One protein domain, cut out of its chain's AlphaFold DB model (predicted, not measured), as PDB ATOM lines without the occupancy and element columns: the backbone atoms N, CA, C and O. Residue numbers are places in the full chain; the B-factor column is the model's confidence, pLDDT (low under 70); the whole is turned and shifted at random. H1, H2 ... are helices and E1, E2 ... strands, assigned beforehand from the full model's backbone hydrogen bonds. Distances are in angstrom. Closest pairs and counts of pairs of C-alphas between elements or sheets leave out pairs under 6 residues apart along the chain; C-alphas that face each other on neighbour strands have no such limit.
ATOM      1  N   ASP A 138     -29.804  32.276  50.202       95.31
ATOM      2  CA  ASP A 138     -30.861  32.177  51.207       95.31
ATOM      3  C   ASP A 138     -31.349  30.745  51.457       95.31
ATOM      4  O   ASP A 138     -32.000  30.513  52.479       95.31
ATOM      5  N   LEU A 139     -31.014  29.781  50.595       96.94
ATOM      6  CA  LEU A 139     -31.346  28.366  50.793       96.94
ATOM      7  C   LEU A 139     -30.386  27.674  51.772       96.94
ATOM      8  O   LEU A 139     -30.731  26.641  52.351       96.94
ATOM      9  N   ILE A 140     -29.192  28.236  51.971       97.31
ATOM     10  CA  ILE A 140     -28.112  27.624  52.747       97.31
ATOM     11  C   ILE A 140     -28.137  28.127  54.195       97.31
ATOM     12  O   ILE A 140     -28.240  29.323  54.472       97.31
ATOM     13  N   ASP A 141     -28.009  27.206  55.146       97.06
ATOM     14  CA  ASP A 141     -27.721  27.507  56.546       97.06
ATOM     15  C   ASP A 141     -26.198  27.587  56.730       97.06
ATOM     16  O   ASP A 141     -25.529  26.630  57.134       97.06
ATOM     17  N   PHE A 142     -25.622  28.740  56.380       94.31
ATOM     18  CA  PHE A 142     -24.177  28.963  56.485       94.31
ATOM     19  C   PHE A 142     -23.659  28.910  57.926       94.31
ATOM     20  O   PHE A 142     -22.462  28.722  58.122       94.31
ATOM     21  N   GLU A 143     -24.512  29.054  58.941       94.75
ATOM     22  CA  GLU A 143     -24.095  28.920  60.339       94.75
ATOM     23  C   GLU A 143     -23.876  27.460  60.728       94.75
ATOM     24  O   GLU A 143     -22.913  27.156  61.433       94.75
ATOM     25  N   LYS A 144     -24.708  26.549  60.215       96.88
ATOM     26  CA  LYS A 144     -24.545  25.104  60.435       96.88
ATOM     27  C   LYS A 144     -23.577  24.447  59.458       96.88
ATOM     28  O   LYS A 144     -23.011  23.403  59.777       96.88
ATOM     29  N   THR A 145     -23.391  25.030  58.279       96.81
ATOM     30  CA  THR A 145     -22.527  24.465  57.241       96.81
ATOM     31  C   THR A 145     -21.069  24.375  57.729       96.81
ATOM     32  O   THR A 145     -20.545  25.373  58.231       96.81
ATOM     33  N   PRO A 146     -20.381  23.221  57.580       96.56
ATOM     34  CA  PRO A 146     -18.976  23.075  57.965       96.56
ATOM     35  C   PRO A 146     -18.068  24.100  57.276       96.56
ATOM     36  O   PRO A 146     -18.214  24.365  56.085       96.56
ATOM     37  N   LYS A 147     -17.102  24.661  58.012       95.81
ATOM     38  CA  LYS A 147     -16.245  25.765  57.543       95.81
ATOM     39  C   LYS A 147     -14.771  25.379  57.589       95.81
ATOM     40  O   LYS A 147     -14.289  24.866  58.597       95.81
ATOM     41  N   VAL A 148     -14.034  25.715  56.535       96.00
ATOM     42  CA  VAL A 148     -12.570  25.662  56.482       96.00
ATOM     43  C   VAL A 148     -12.046  27.066  56.213       96.00
ATOM     44  O   VAL A 148     -12.317  27.666  55.175       96.00
ATOM     45  N   ILE A 149     -11.292  27.609  57.163       93.06
ATOM     46  CA  ILE A 149     -10.742  28.963  57.060       93.06
ATOM     47  C   ILE A 149      -9.459  28.916  56.230       93.06
ATOM     48  O   ILE A 149      -8.556  28.129  56.520       93.06
ATOM     49  N   SER A 150      -9.362  29.781  55.219       90.50
ATOM     50  CA  SER A 150      -8.146  29.936  54.422       90.50
ATOM     51  C   SER A 150      -6.943  30.287  55.314       90.50
ATOM     52  O   SER A 150      -7.033  31.203  56.140       90.50
ATOM     53  N   PRO A 151      -5.787  29.618  55.132       86.31
ATOM     54  CA  PRO A 151      -4.552  29.953  55.834       86.31
ATOM     55  C   PRO A 151      -3.886  31.222  55.279       86.31
ATOM     56  O   PRO A 151      -2.896  31.692  55.844       86.31
ATOM     57  N   LYS A 152      -4.385  31.782  54.167       84.62
ATOM     58  CA  LYS A 152      -3.816  32.975  53.542       84.62
ATOM     59  C   LYS A 152      -3.885  34.158  54.505       84.62
ATOM     60  O   LYS A 152      -4.932  34.479  55.070       84.62
ATOM     61  N   LYS A 153      -2.756  34.856  54.658       82.25
ATOM     62  CA  LYS A 153      -2.691  36.064  55.483       82.25
ATOM     63  C   LYS A 153      -3.682  37.100  54.952       82.25
ATOM     64  O   LYS A 153      -3.695  37.416  53.762       82.25
ATOM     65  N   ARG A 154      -4.498  37.641  55.857       81.25
ATOM     66  CA  ARG A 154      -5.465  38.698  55.540       81.25
ATOM     67  C   ARG A 154      -4.734  39.918  54.983       81.25
ATOM     68  O   ARG A 154      -3.684  40.294  55.503       81.25
ATOM     69  N   LEU A 155      -5.322  40.551  53.966       79.25
ATOM     70  CA  LEU A 155      -4.789  41.787  53.381       79.25
ATOM     71  C   LEU A 155      -4.722  42.909  54.424       79.25
ATOM     72  O   LEU A 155      -3.740  43.640  54.498       79.25
ATOM     73  N   THR A 156      -5.754  43.012  55.263       84.56
ATOM     74  CA  THR A 156      -5.821  43.961  56.378       84.56
ATOM     75  C   THR A 156      -6.442  43.303  57.608       84.56
ATOM     76  O   THR A 156      -7.067  42.246  57.511       84.56
ATOM     77  N   LYS A 157      -6.341  43.955  58.773       83.75
ATOM     78  CA  LYS A 157      -7.012  43.501  60.007       83.75
ATOM     79  C   LYS A 157      -8.543  43.448  59.895       83.75
ATOM     80  O   LYS A 157      -9.171  42.706  60.642       83.75
ATOM     81  N   HIS A 158      -9.123  44.223  58.976       86.31
ATOM     82  CA  HIS A 158     -10.569  44.323  58.765       86.31
ATOM     83  C   HIS A 158     -11.078  43.426  57.638       86.31
ATOM     84  O   HIS A 158     -12.283  43.232  57.517       86.31
ATOM     85  N   THR A 159     -10.183  42.872  56.818       82.38
ATOM     86  CA  THR A 159     -10.574  41.939  55.765       82.38
ATOM     87  C   THR A 159     -10.947  40.607  56.420       82.38
ATOM     88  O   THR A 159     -10.087  40.014  57.085       82.38
ATOM     89  N   PRO A 160     -12.195  40.125  56.279       84.94
ATOM     90  CA  PRO A 160     -12.561  38.810  56.784       84.94
ATOM     91  C   PRO A 160     -11.706  37.735  56.096       84.94
ATOM     92  O   PRO A 160     -11.259  37.931  54.962       84.94
ATOM     93  N   PRO A 161     -11.415  36.616  56.777       86.62
ATOM     94  CA  PRO A 161     -10.737  35.513  56.121       86.62
ATOM     95  C   PRO A 161     -11.654  34.906  55.054       86.62
ATOM     96  O   PRO A 161     -12.873  34.903  55.212       86.62
ATOM     97  N   THR A 162     -11.067  34.346  53.999       88.75
ATOM     98  CA  THR A 162     -11.820  33.499  53.068       88.75
ATOM     99  C   THR A 162     -12.260  32.228  53.795       88.75
ATOM    100  O   THR A 162     -11.449  31.608  54.492       88.75
ATOM    101  N   ILE A 163     -13.529  31.847  53.651       93.25
ATOM    102  CA  ILE A 163     -14.125  30.671  54.297       93.25
ATOM    103  C   ILE A 163     -14.627  29.731  53.217       93.25
ATOM    104  O   ILE A 163     -15.581  30.060  52.527       93.25
ATOM    105  N   TYR A 164     -14.023  28.561  53.094       95.12
ATOM    106  CA  TYR A 164     -14.477  27.529  52.174       95.12
ATOM    107  C   TYR A 164     -15.414  26.547  52.883       95.12
ATOM    108  O   TYR A 164     -15.230  26.275  54.071       95.12
ATOM    109  N   TYR A 165     -16.375  25.974  52.155       96.19
ATOM    110  CA  TYR A 165     -17.302  24.988  52.712       96.19
ATOM    111  C   TYR A 165     -17.179  23.652  51.957       96.19
ATOM    112  O   TYR A 165     -17.457  23.609  50.754       96.19
ATOM    113  N   PRO A 166     -16.725  22.571  52.626       96.38
ATOM    114  CA  PRO A 166     -16.562  21.243  52.025       96.38
ATOM    115  C   PRO A 166     -17.878  20.480  51.869       96.38
ATOM    116  O   PRO A 166     -17.884  19.402  51.281       96.38
ATOM    117  N   ASP A 167     -18.966  21.031  52.395       96.75
ATOM    118  CA  ASP A 167     -20.333  20.550  52.249       96.75
ATOM    119  C   ASP A 167     -21.288  21.753  52.341       96.75
ATOM    120  O   ASP A 167     -20.846  22.846  52.697       96.75
ATOM    121  N   LEU A 168     -22.572  21.568  52.033       96.69
ATOM    122  CA  LEU A 168     -23.619  22.583  52.174       96.69
ATOM    123  C   LEU A 168     -24.798  22.023  52.968       96.69
ATOM    124  O   LEU A 168     -25.399  21.022  52.582       96.69
ATOM    125  N   ILE A 169     -25.169  22.710  54.048       97.00
ATOM    126  CA  ILE A 169     -26.379  22.393  54.807       97.00
ATOM    127  C   ILE A 169     -27.483  23.349  54.372       97.00
ATOM    128  O   ILE A 169     -27.352  24.564  54.497       97.00
ATOM    129  N   PHE A 170     -28.580  22.793  53.868       97.38
ATOM    130  CA  PHE A 170     -29.763  23.557  53.477       97.38
ATOM    131  C   PHE A 170     -30.643  23.847  54.692       97.38
ATOM    132  O   PHE A 170     -30.691  23.063  55.645       97.38
ATOM    133  N   LYS A 171     -31.355  24.975  54.661       97.81
ATOM    134  CA  LYS A 171     -32.360  25.301  55.679       97.81
ATOM    135  C   LYS A 171     -33.499  24.279  55.653       97.81
ATOM    136  O   LYS A 171     -33.805  23.685  54.624       97.81
ATOM    137  N   GLU A 172     -34.149  24.072  56.793       95.81
ATOM    138  CA  GLU A 172     -35.277  23.142  56.878       95.81
ATOM    139  C   GLU A 172     -36.441  23.581  55.977       95.81
ATOM    140  O   GLU A 172     -36.783  24.761  55.910       95.81
ATOM    141  N   GLY A 173     -37.060  22.615  55.296       94.00
ATOM    142  CA  GLY A 173     -38.254  22.839  54.477       94.00
ATOM    143  C   GLY A 173     -38.014  23.508  53.121       94.00
ATOM    144  O   GLY A 173     -38.991  23.763  52.418       94.00
ATOM    145  N   VAL A 174     -36.763  23.778  52.729       95.31
ATOM    146  CA  VAL A 174     -36.465  24.288  51.382       95.31
ATOM    147  C   VAL A 174     -36.402  23.146  50.373       95.31
ATOM    148  O   VAL A 174     -35.845  22.080  50.644       95.31
ATOM    149  N   GLU A 175     -36.958  23.375  49.188       93.12
ATOM    150  CA  GLU A 175     -36.676  22.531  48.032       93.12
ATOM    151  C   GLU A 175     -35.253  22.824  47.551       93.12
ATOM    152  O   GLU A 175     -34.859  23.986  47.464       93.12
ATOM    153  N   ILE A 176     -34.474  21.778  47.272       92.94
ATOM    154  CA  ILE A 176     -33.077  21.906  46.849       92.94
ATOM    155  C   ILE A 176     -33.025  21.916  45.315       92.94
ATOM    156  O   ILE A 176     -33.314  20.885  44.699       92.94
ATOM    157  N   PRO A 177     -32.623  23.032  44.680       94.38
ATOM    158  CA  PRO A 177     -32.414  23.088  43.242       94.38
ATOM    159  C   PRO A 177     -31.359  22.084  42.772       94.38
ATOM    160  O   PRO A 177     -30.335  21.869  43.421       94.38
ATOM    161  N   LYS A 178     -31.557  21.535  41.571       96.62
ATOM    162  CA  LYS A 178     -30.561  20.670  40.915       96.62
ATOM    163  C   LYS A 178     -29.306  21.421  40.467       96.62
ATOM    164  O   LYS A 178     -28.283  20.795  40.197       96.62
ATOM    165  N   MET A 179     -29.389  22.745  40.365       97.44
ATOM    166  CA  MET A 179     -28.274  23.636  40.069       97.44
ATOM    167  C   MET A 179     -28.427  24.905  40.899       97.44
ATOM    168  O   MET A 179     -29.514  25.469  40.960       97.44
ATOM    169  N   LEU A 180     -27.337  25.324  41.528       96.62
ATOM    170  CA  LEU A 180     -27.266  26.444  42.452       96.62
ATOM    171  C   LEU A 180     -26.240  27.456  41.948       96.62
ATOM    172  O   LEU A 180     -25.146  27.086  41.503       96.62
ATOM    173  N   PHE A 181     -26.558  28.732  42.106       96.06
ATOM    174  CA  PHE A 181     -25.608  29.827  41.990       96.06
ATOM    175  C   PHE A 181     -25.489  30.547  43.333       96.06
ATOM    176  O   PHE A 181     -26.448  31.157  43.804       96.06
ATOM    177  N   LEU A 182     -24.301  30.505  43.937       95.19
ATOM    178  CA  LEU A 182     -24.027  31.167  45.208       95.19
ATOM    179  C   LEU A 182     -23.175  32.417  44.987       95.19
ATOM    180  O   LEU A 182     -22.075  32.349  44.442       95.19
ATOM    181  N   ASP A 183     -23.671  33.556  45.460       92.06
ATOM    182  CA  ASP A 183     -22.924  34.811  45.527       92.06
ATOM    183  C   ASP A 183     -22.143  34.872  46.845       92.06
ATOM    184  O   ASP A 183     -22.435  35.665  47.740       92.06
ATOM    185  N   ASP A 184     -21.202  33.945  46.995       90.88
ATOM    186  CA  ASP A 184     -20.248  33.891  48.100       90.88
ATOM    187  C   ASP A 184     -18.827  33.852  47.507       90.88
ATOM    188  O   ASP A 184     -18.605  33.144  46.515       90.88
ATOM    189  N   PRO A 185     -17.848  34.584  48.077       88.44
ATOM    190  CA  PRO A 185     -16.481  34.634  47.557       88.44
ATOM    191  C   PRO A 185     -15.815  33.275  47.322       88.44
ATOM    192  O   PRO A 185     -14.944  33.155  46.456       88.44
ATOM    193  N   SER A 186     -16.213  32.243  48.063       88.31
ATOM    194  CA  SER A 186     -15.686  30.889  47.901       88.31
ATOM    195  C   SER A 186     -16.208  30.171  46.665       88.31
ATOM    196  O   SER A 186     -15.569  29.219  46.215       88.31
ATOM    197  N   TYR A 187     -17.301  30.655  46.081       91.44
ATOM    198  CA  TYR A 187     -17.976  30.084  44.915       91.44
ATOM    199  C   TYR A 187     -17.991  31.024  43.704       91.44
ATOM    200  O   TYR A 187     -18.624  30.741  42.686       91.44
ATOM    201  N   TRP A 188     -17.260  32.134  43.752       89.81
ATOM    202  CA  TRP A 188     -17.108  32.995  42.585       89.81
ATOM    203  C   TRP A 188     -16.563  32.224  41.377       89.81
ATOM    204  O   TRP A 188     -15.650  31.405  41.506       89.81
ATOM    205  N   TYR A 189     -17.103  32.535  40.193       91.00
ATOM    206  CA  TYR A 189     -16.784  31.887  38.911       91.00
ATOM    207  C   TYR A 189     -17.232  30.420  38.788       91.00
ATOM    208  O   TYR A 189     -16.741  29.716  37.904       91.00
ATOM    209  N   SER A 190     -18.147  29.963  39.647       94.69
ATOM    210  CA  SER A 190     -18.658  28.590  39.659       94.69
ATOM    211  C   SER A 190     -20.182  28.524  39.677       94.69
ATOM    212  O   SER A 190     -20.867  29.506  39.964       94.69
ATOM    213  N   PHE A 191     -20.698  27.330  39.412       96.56
ATOM    214  CA  PHE A 191     -22.021  26.905  39.848       96.56
ATOM    215  C   PHE A 191     -21.916  25.541  40.527       96.56
ATOM    216  O   PHE A 191     -20.952  24.801  40.320       96.56
ATOM    217  N   ILE A 192     -22.918  25.197  41.327       97.88
ATOM    218  CA  ILE A 192     -23.018  23.895  41.989       97.88
ATOM    219  C   ILE A 192     -24.166  23.123  41.344       97.88
ATOM    220  O   ILE A 192     -25.155  23.719  40.932       97.88
ATOM    221  N   CYS A 193     -24.052  21.808  41.222       98.06
ATOM    222  CA  CYS A 193     -25.096  20.962  40.664       98.06
ATOM    223  C   CYS A 193     -25.174  19.598  41.356       98.06
ATOM    224  O   CYS A 193     -24.236  19.152  42.025       98.06
ATOM    225  N   ALA A 194     -26.323  18.949  41.203       97.69
ATOM    226  CA  ALA A 194     -26.547  17.582  41.639       97.69
ATOM    227  C   ALA A 194     -25.819  16.573  40.729       97.69
ATOM    228  O   ALA A 194     -25.444  16.882  39.594       97.69
ATOM    229  N   ALA A 195     -25.616  15.355  41.236       97.50
ATOM    230  CA  ALA A 195     -24.862  14.304  40.550       97.50
ATOM    231  C   ALA A 195     -25.432  13.969  39.166       97.50
ATOM    232  O   ALA A 195     -24.684  13.882  38.199       97.50
ATOM    233  N   GLU A 196     -26.755  13.872  39.055       97.25
ATOM    234  CA  GLU A 196     -27.436  13.553  37.804       97.25
ATOM    235  C   GLU A 196     -27.233  14.629  36.727       97.25
ATOM    236  O   GLU A 196     -27.101  14.313  35.547       97.25
ATOM    237  N   VAL A 197     -27.144  15.905  37.125       98.06
ATOM    238  CA  VAL A 197     -26.879  17.016  36.200       98.06
ATOM    239  C   VAL A 197     -25.436  16.957  35.714       98.06
ATOM    240  O   VAL A 197     -25.190  17.101  34.516       98.06
ATOM    241  N   LYS A 198     -24.484  16.706  36.623       97.88
ATOM    242  CA  LYS A 198     -23.075  16.501  36.273       97.88
ATOM    243  C   LYS A 198     -22.916  15.361  35.265       97.88
ATOM    244  O   LYS A 198     -22.255  15.547  34.248       97.88
ATOM    245  N   GLU A 199     -23.508  14.203  35.544       98.19
ATOM    246  CA  GLU A 199     -23.386  13.016  34.693       98.19
ATOM    247  C   GLU A 199     -23.905  13.282  33.274       98.19
ATOM    248  O   GLU A 199     -23.245  12.918  32.301       98.19
ATOM    249  N   GLU A 200     -25.038  13.977  33.129       98.12
ATOM    250  CA  GLU A 200     -25.554  14.344  31.805       98.12
ATOM    251  C   GLU A 200     -24.653  15.377  31.103       98.12
ATOM    252  O   GLU A 200     -24.395  15.252  29.905       98.12
ATOM    253  N   MET A 201     -24.110  16.364  31.829       98.19
ATOM    254  CA  MET A 201     -23.158  17.331  31.263       98.19
ATOM    255  C   MET A 201     -21.870  16.656  30.756       98.19
ATOM    256  O   MET A 201     -21.359  17.033  29.699       98.19
ATOM    257  N   GLU A 202     -21.362  15.649  31.470       97.75
ATOM    258  CA  GLU A 202     -20.195  14.858  31.055       97.75
ATOM    259  C   GLU A 202     -20.502  13.983  29.834       97.75
ATOM    260  O   GLU A 202     -19.696  13.928  28.905       97.75
ATOM    261  N   GLN A 203     -21.679  13.351  29.783       98.00
ATOM    262  CA  GLN A 203     -22.124  12.576  28.615       98.00
ATOM    263  C   GLN A 203     -22.252  13.441  27.357       98.00
ATOM    264  O   GLN A 203     -21.940  12.987  26.256       98.00
ATOM    265  N   LEU A 204     -22.688  14.691  27.517       97.88
ATOM    266  CA  LEU A 204     -22.776  15.678  26.439       97.88
ATOM    267  C   LEU A 204     -21.424  16.320  26.090       97.88
ATOM    268  O   LEU A 204     -21.347  17.073  25.118       97.88
ATOM    269  N   ALA A 205     -20.366  16.008  26.845       96.94
ATOM    270  CA  ALA A 205     -19.005  16.497  26.649       96.94
ATOM    271  C   ALA A 205     -18.904  18.035  26.582       96.94
ATOM    272  O   ALA A 205     -18.181  18.585  25.744       96.94
ATOM    273  N   PHE A 206     -19.632  18.737  27.460       97.38
ATOM    274  CA  PHE A 206     -19.524  20.192  27.563       97.38
ATOM    275  C   PHE A 206     -18.126  20.629  28.016       97.38
ATOM    276  O   PHE A 206     -17.498  19.999  28.863       97.38
ATOM    277  N   LEU A 207     -17.640  21.729  27.439       95.62
ATOM    278  CA  LEU A 207     -16.285  22.239  27.644       95.62
ATOM    279  C   LEU A 207     -16.252  23.530  28.477       95.62
ATOM    280  O   LEU A 207     -17.201  24.313  28.487       95.62
ATOM    281  N   GLY A 208     -15.090  23.826  29.068       93.44
ATOM    282  CA  GLY A 208     -14.805  25.110  29.731       93.44
ATOM    283  C   GLY A 208     -14.838  25.076  31.260       93.44
ATOM    284  O   GLY A 208     -14.639  26.108  31.897       93.44
ATOM    285  N   PHE A 209     -15.046  23.903  31.856       94.75
ATOM    286  CA  PHE A 209     -15.047  23.698  33.301       94.75
ATOM    287  C   PHE A 209     -14.700  22.252  33.651       94.75
ATOM    288  O   PHE A 209     -14.956  21.342  32.868       94.75
ATOM    289  N   ASP A 210     -14.160  22.071  34.851       94.75
ATOM    290  CA  ASP A 210     -13.967  20.785  35.510       94.75
ATOM    291  C   ASP A 210     -14.968  20.647  36.663       94.75
ATOM    292  O   ASP A 210     -15.402  21.647  37.247       94.75
ATOM    293  N   PHE A 211     -15.304  19.409  37.016       97.00
ATOM    294  CA  PHE A 211     -16.125  19.103  38.183       97.00
ATOM    295  C   PHE A 211     -15.279  18.658  39.367       97.00
ATOM    296  O   PHE A 211     -14.376  17.832  39.236       97.00
ATOM    297  N   TYR A 212     -15.667  19.121  40.548       97.56
ATOM    298  CA  TYR A 212     -15.116  18.683  41.822       97.56
ATOM    299  C   TYR A 212     -16.252  18.355  42.780       97.56
ATOM    300  O   TYR A 212     -17.316  18.976  42.724       97.56
ATOM    301  N   THR A 213     -16.026  17.429  43.711       97.94
ATOM    302  CA  THR A 213     -16.829  17.442  44.939       97.94
ATOM    303  C   THR A 213     -16.535  18.735  45.709       97.94
ATOM    304  O   THR A 213     -15.485  19.355  45.517       97.94
ATOM    305  N   LEU A 214     -17.434  19.162  46.598       97.31
ATOM    306  CA  LEU A 214     -17.189  20.362  47.412       97.31
ATOM    307  C   LEU A 214     -15.907  20.230  48.258       97.31
ATOM    308  O   LEU A 214     -15.120  21.172  48.338       97.31
ATOM    309  N   ALA A 215     -15.637  19.047  48.810       97.12
ATOM    310  CA  ALA A 215     -14.415  18.767  49.563       97.12
ATOM    311  C   ALA A 215     -13.141  18.800  48.691       97.12
ATOM    312  O   ALA A 215     -12.126  19.378  49.101       97.12
ATOM    313  N   ASP A 216     -13.184  18.234  47.481       97.06
ATOM    314  CA  ASP A 216     -12.047  18.277  46.549       97.06
ATOM    315  C   ASP A 216     -11.775  19.703  46.076       97.06
ATOM    316  O   ASP A 216     -10.621  20.126  45.991       97.06
ATOM    317  N   TYR A 217     -12.834  20.478  45.836       96.19
ATOM    318  CA  TYR A 217     -12.723  21.887  45.493       96.19
ATOM    319  C   TYR A 217     -12.022  22.674  46.600       96.19
ATOM    320  O   TYR A 217     -11.051  23.374  46.319       96.19
ATOM    321  N   VAL A 218     -12.440  22.520  47.862       95.81
ATOM    322  CA  VAL A 218     -11.766  23.145  49.015       95.81
ATOM    323  C   VAL A 218     -10.282  22.776  49.036       95.81
ATOM    324  O   VAL A 218      -9.427  23.654  49.154       95.81
ATOM    325  N   SER A 219      -9.962  21.491  48.879       95.31
ATOM    326  CA  SER A 219      -8.578  21.004  48.897       95.31
ATOM    327  C   SER A 219      -7.739  21.629  47.777       95.31
ATOM    328  O   SER A 219      -6.652  22.151  48.031       95.31
ATOM    329  N   MET A 220      -8.276  21.668  46.554       94.06
ATOM    330  CA  MET A 220      -7.653  22.314  45.395       94.06
ATOM    331  C   MET A 220      -7.443  23.818  45.624       94.06
ATOM    332  O   MET A 220      -6.366  24.350  45.343       94.06
ATOM    333  N   ARG A 221      -8.439  24.518  46.181       92.88
ATOM    334  CA  ARG A 221      -8.363  25.954  46.491       92.88
ATOM    335  C   ARG A 221      -7.275  26.268  47.508       92.88
ATOM    336  O   ARG A 221      -6.505  27.204  47.300       92.88
ATOM    337  N   LEU A 222      -7.179  25.481  48.572       92.75
ATOM    338  CA  LEU A 222      -6.142  25.647  49.588       92.75
ATOM    339  C   LEU A 222      -4.745  25.384  49.020       92.75
ATOM    340  O   LEU A 222      -3.799  26.091  49.365       92.75
ATOM    341  N   GLU A 223      -4.601  24.407  48.124       91.81
ATOM    342  CA  GLU A 223      -3.320  24.145  47.468       91.81
ATOM    343  C   GLU A 223      -2.898  25.300  46.548       91.81
ATOM    344  O   GLU A 223      -1.749  25.743  46.605       91.81
ATOM    345  N   ARG A 224      -3.838  25.893  45.795       87.94
ATOM    346  CA  ARG A 224      -3.583  27.125  45.020       87.94
ATOM    347  C   ARG A 224      -3.029  28.236  45.884       87.94
ATOM    348  O   ARG A 224      -2.056  28.884  45.509       87.94
ATOM    349  N   GLU A 225      -3.664  28.483  47.021       88.69
ATOM    350  CA  GLU A 225      -3.249  29.560  47.911       88.69
ATOM    351  C   GLU A 225      -1.813  29.380  48.398       88.69
ATOM    352  O   GLU A 225      -1.089  30.368  48.469       88.69
ATOM    353  N   LYS A 226      -1.369  28.145  48.662       86.38
ATOM    354  CA  LYS A 226       0.025  27.868  49.041       86.38
ATOM    355  C   LYS A 226       1.005  28.146  47.907       86.38
ATOM    356  O   LYS A 226       2.078  28.685  48.168       86.38
ATOM    357  N   ILE A 227       0.654  27.780  46.673       84.25
ATOM    358  CA  ILE A 227       1.510  27.988  45.496       84.25
ATOM    359  C   ILE A 227       1.707  29.486  45.239       84.25
ATOM    360  O   ILE A 227       2.835  29.925  45.051       84.25
ATOM    361  N   PHE A 228       0.627  30.272  45.285       75.50
ATOM    362  CA  PHE A 228       0.655  31.713  44.995       75.50
ATOM    363  C   PHE A 228       1.014  32.603  46.199       75.50
ATOM    364  O   PHE A 228       1.047  33.824  46.060       75.50
ATOM    365  N   ALA A 229       1.225  32.029  47.386       66.88
ATOM    366  CA  ALA A 229       1.704  32.752  48.568       66.88
ATOM    367  C   ALA A 229       3.239  32.744  48.713       66.88
ATOM    368  O   ALA A 229       3.746  33.368  49.647       66.88
ATOM    369  N   ARG A 230       3.952  32.027  47.835       50.81
ATOM    370  CA  ARG A 230       5.415  32.082  47.697       50.81
ATOM    371  C   ARG A 230       5.818  33.221  46.771       50.81
ATOM    372  O   ARG A 230       6.862  33.836  47.067       50.81
TER     373      ARG A 230
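This is residues 138 to 230 of the 230 residues of the protein "Imm43 domain-containing protein" of Hymenobacter sp (UniProt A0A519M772). This flat model has little regular structure: helices H1 and H2 stand apart with strand E2 between them, beside the wide loops of residues 138 to 191, a stretch with no named element. Residues 155 to 160 stick out. The printed part has 93 residues, of mixed class, in the order E1, H1, E2, H2; it is only just loose, close to compact, with a radius of gyration of the C-alphas of 15.0 A and spans of 43 by 34 by 18 A.

Find C-alpha 214 at (-17.189, 20.362, 47.412); from there H2, residues 214 to 228, runs 21.3 A to C-alpha 228 at (0.655, 31.713, 44.995). Before it look for E2, residues 210 to 213, H1, residues 195 to 203, 12.4 A long, and E1, residues 192 to 194.

H2 and E2 meet only through their tight link. The closest C-alphas of E2 and H1, Phe 211 and Lys 198, are 7.7 A apart. E1 and E2 pair with no named strand, but residues 179 to 180 pair antiparallel with 192 to 193 of E1. In H1 and H2 every O i to N i+4 pair is within hydrogen-bond range.

The printed part has no cut and no long link between named elements; pLDDT is under 70 at residues 229 to 230.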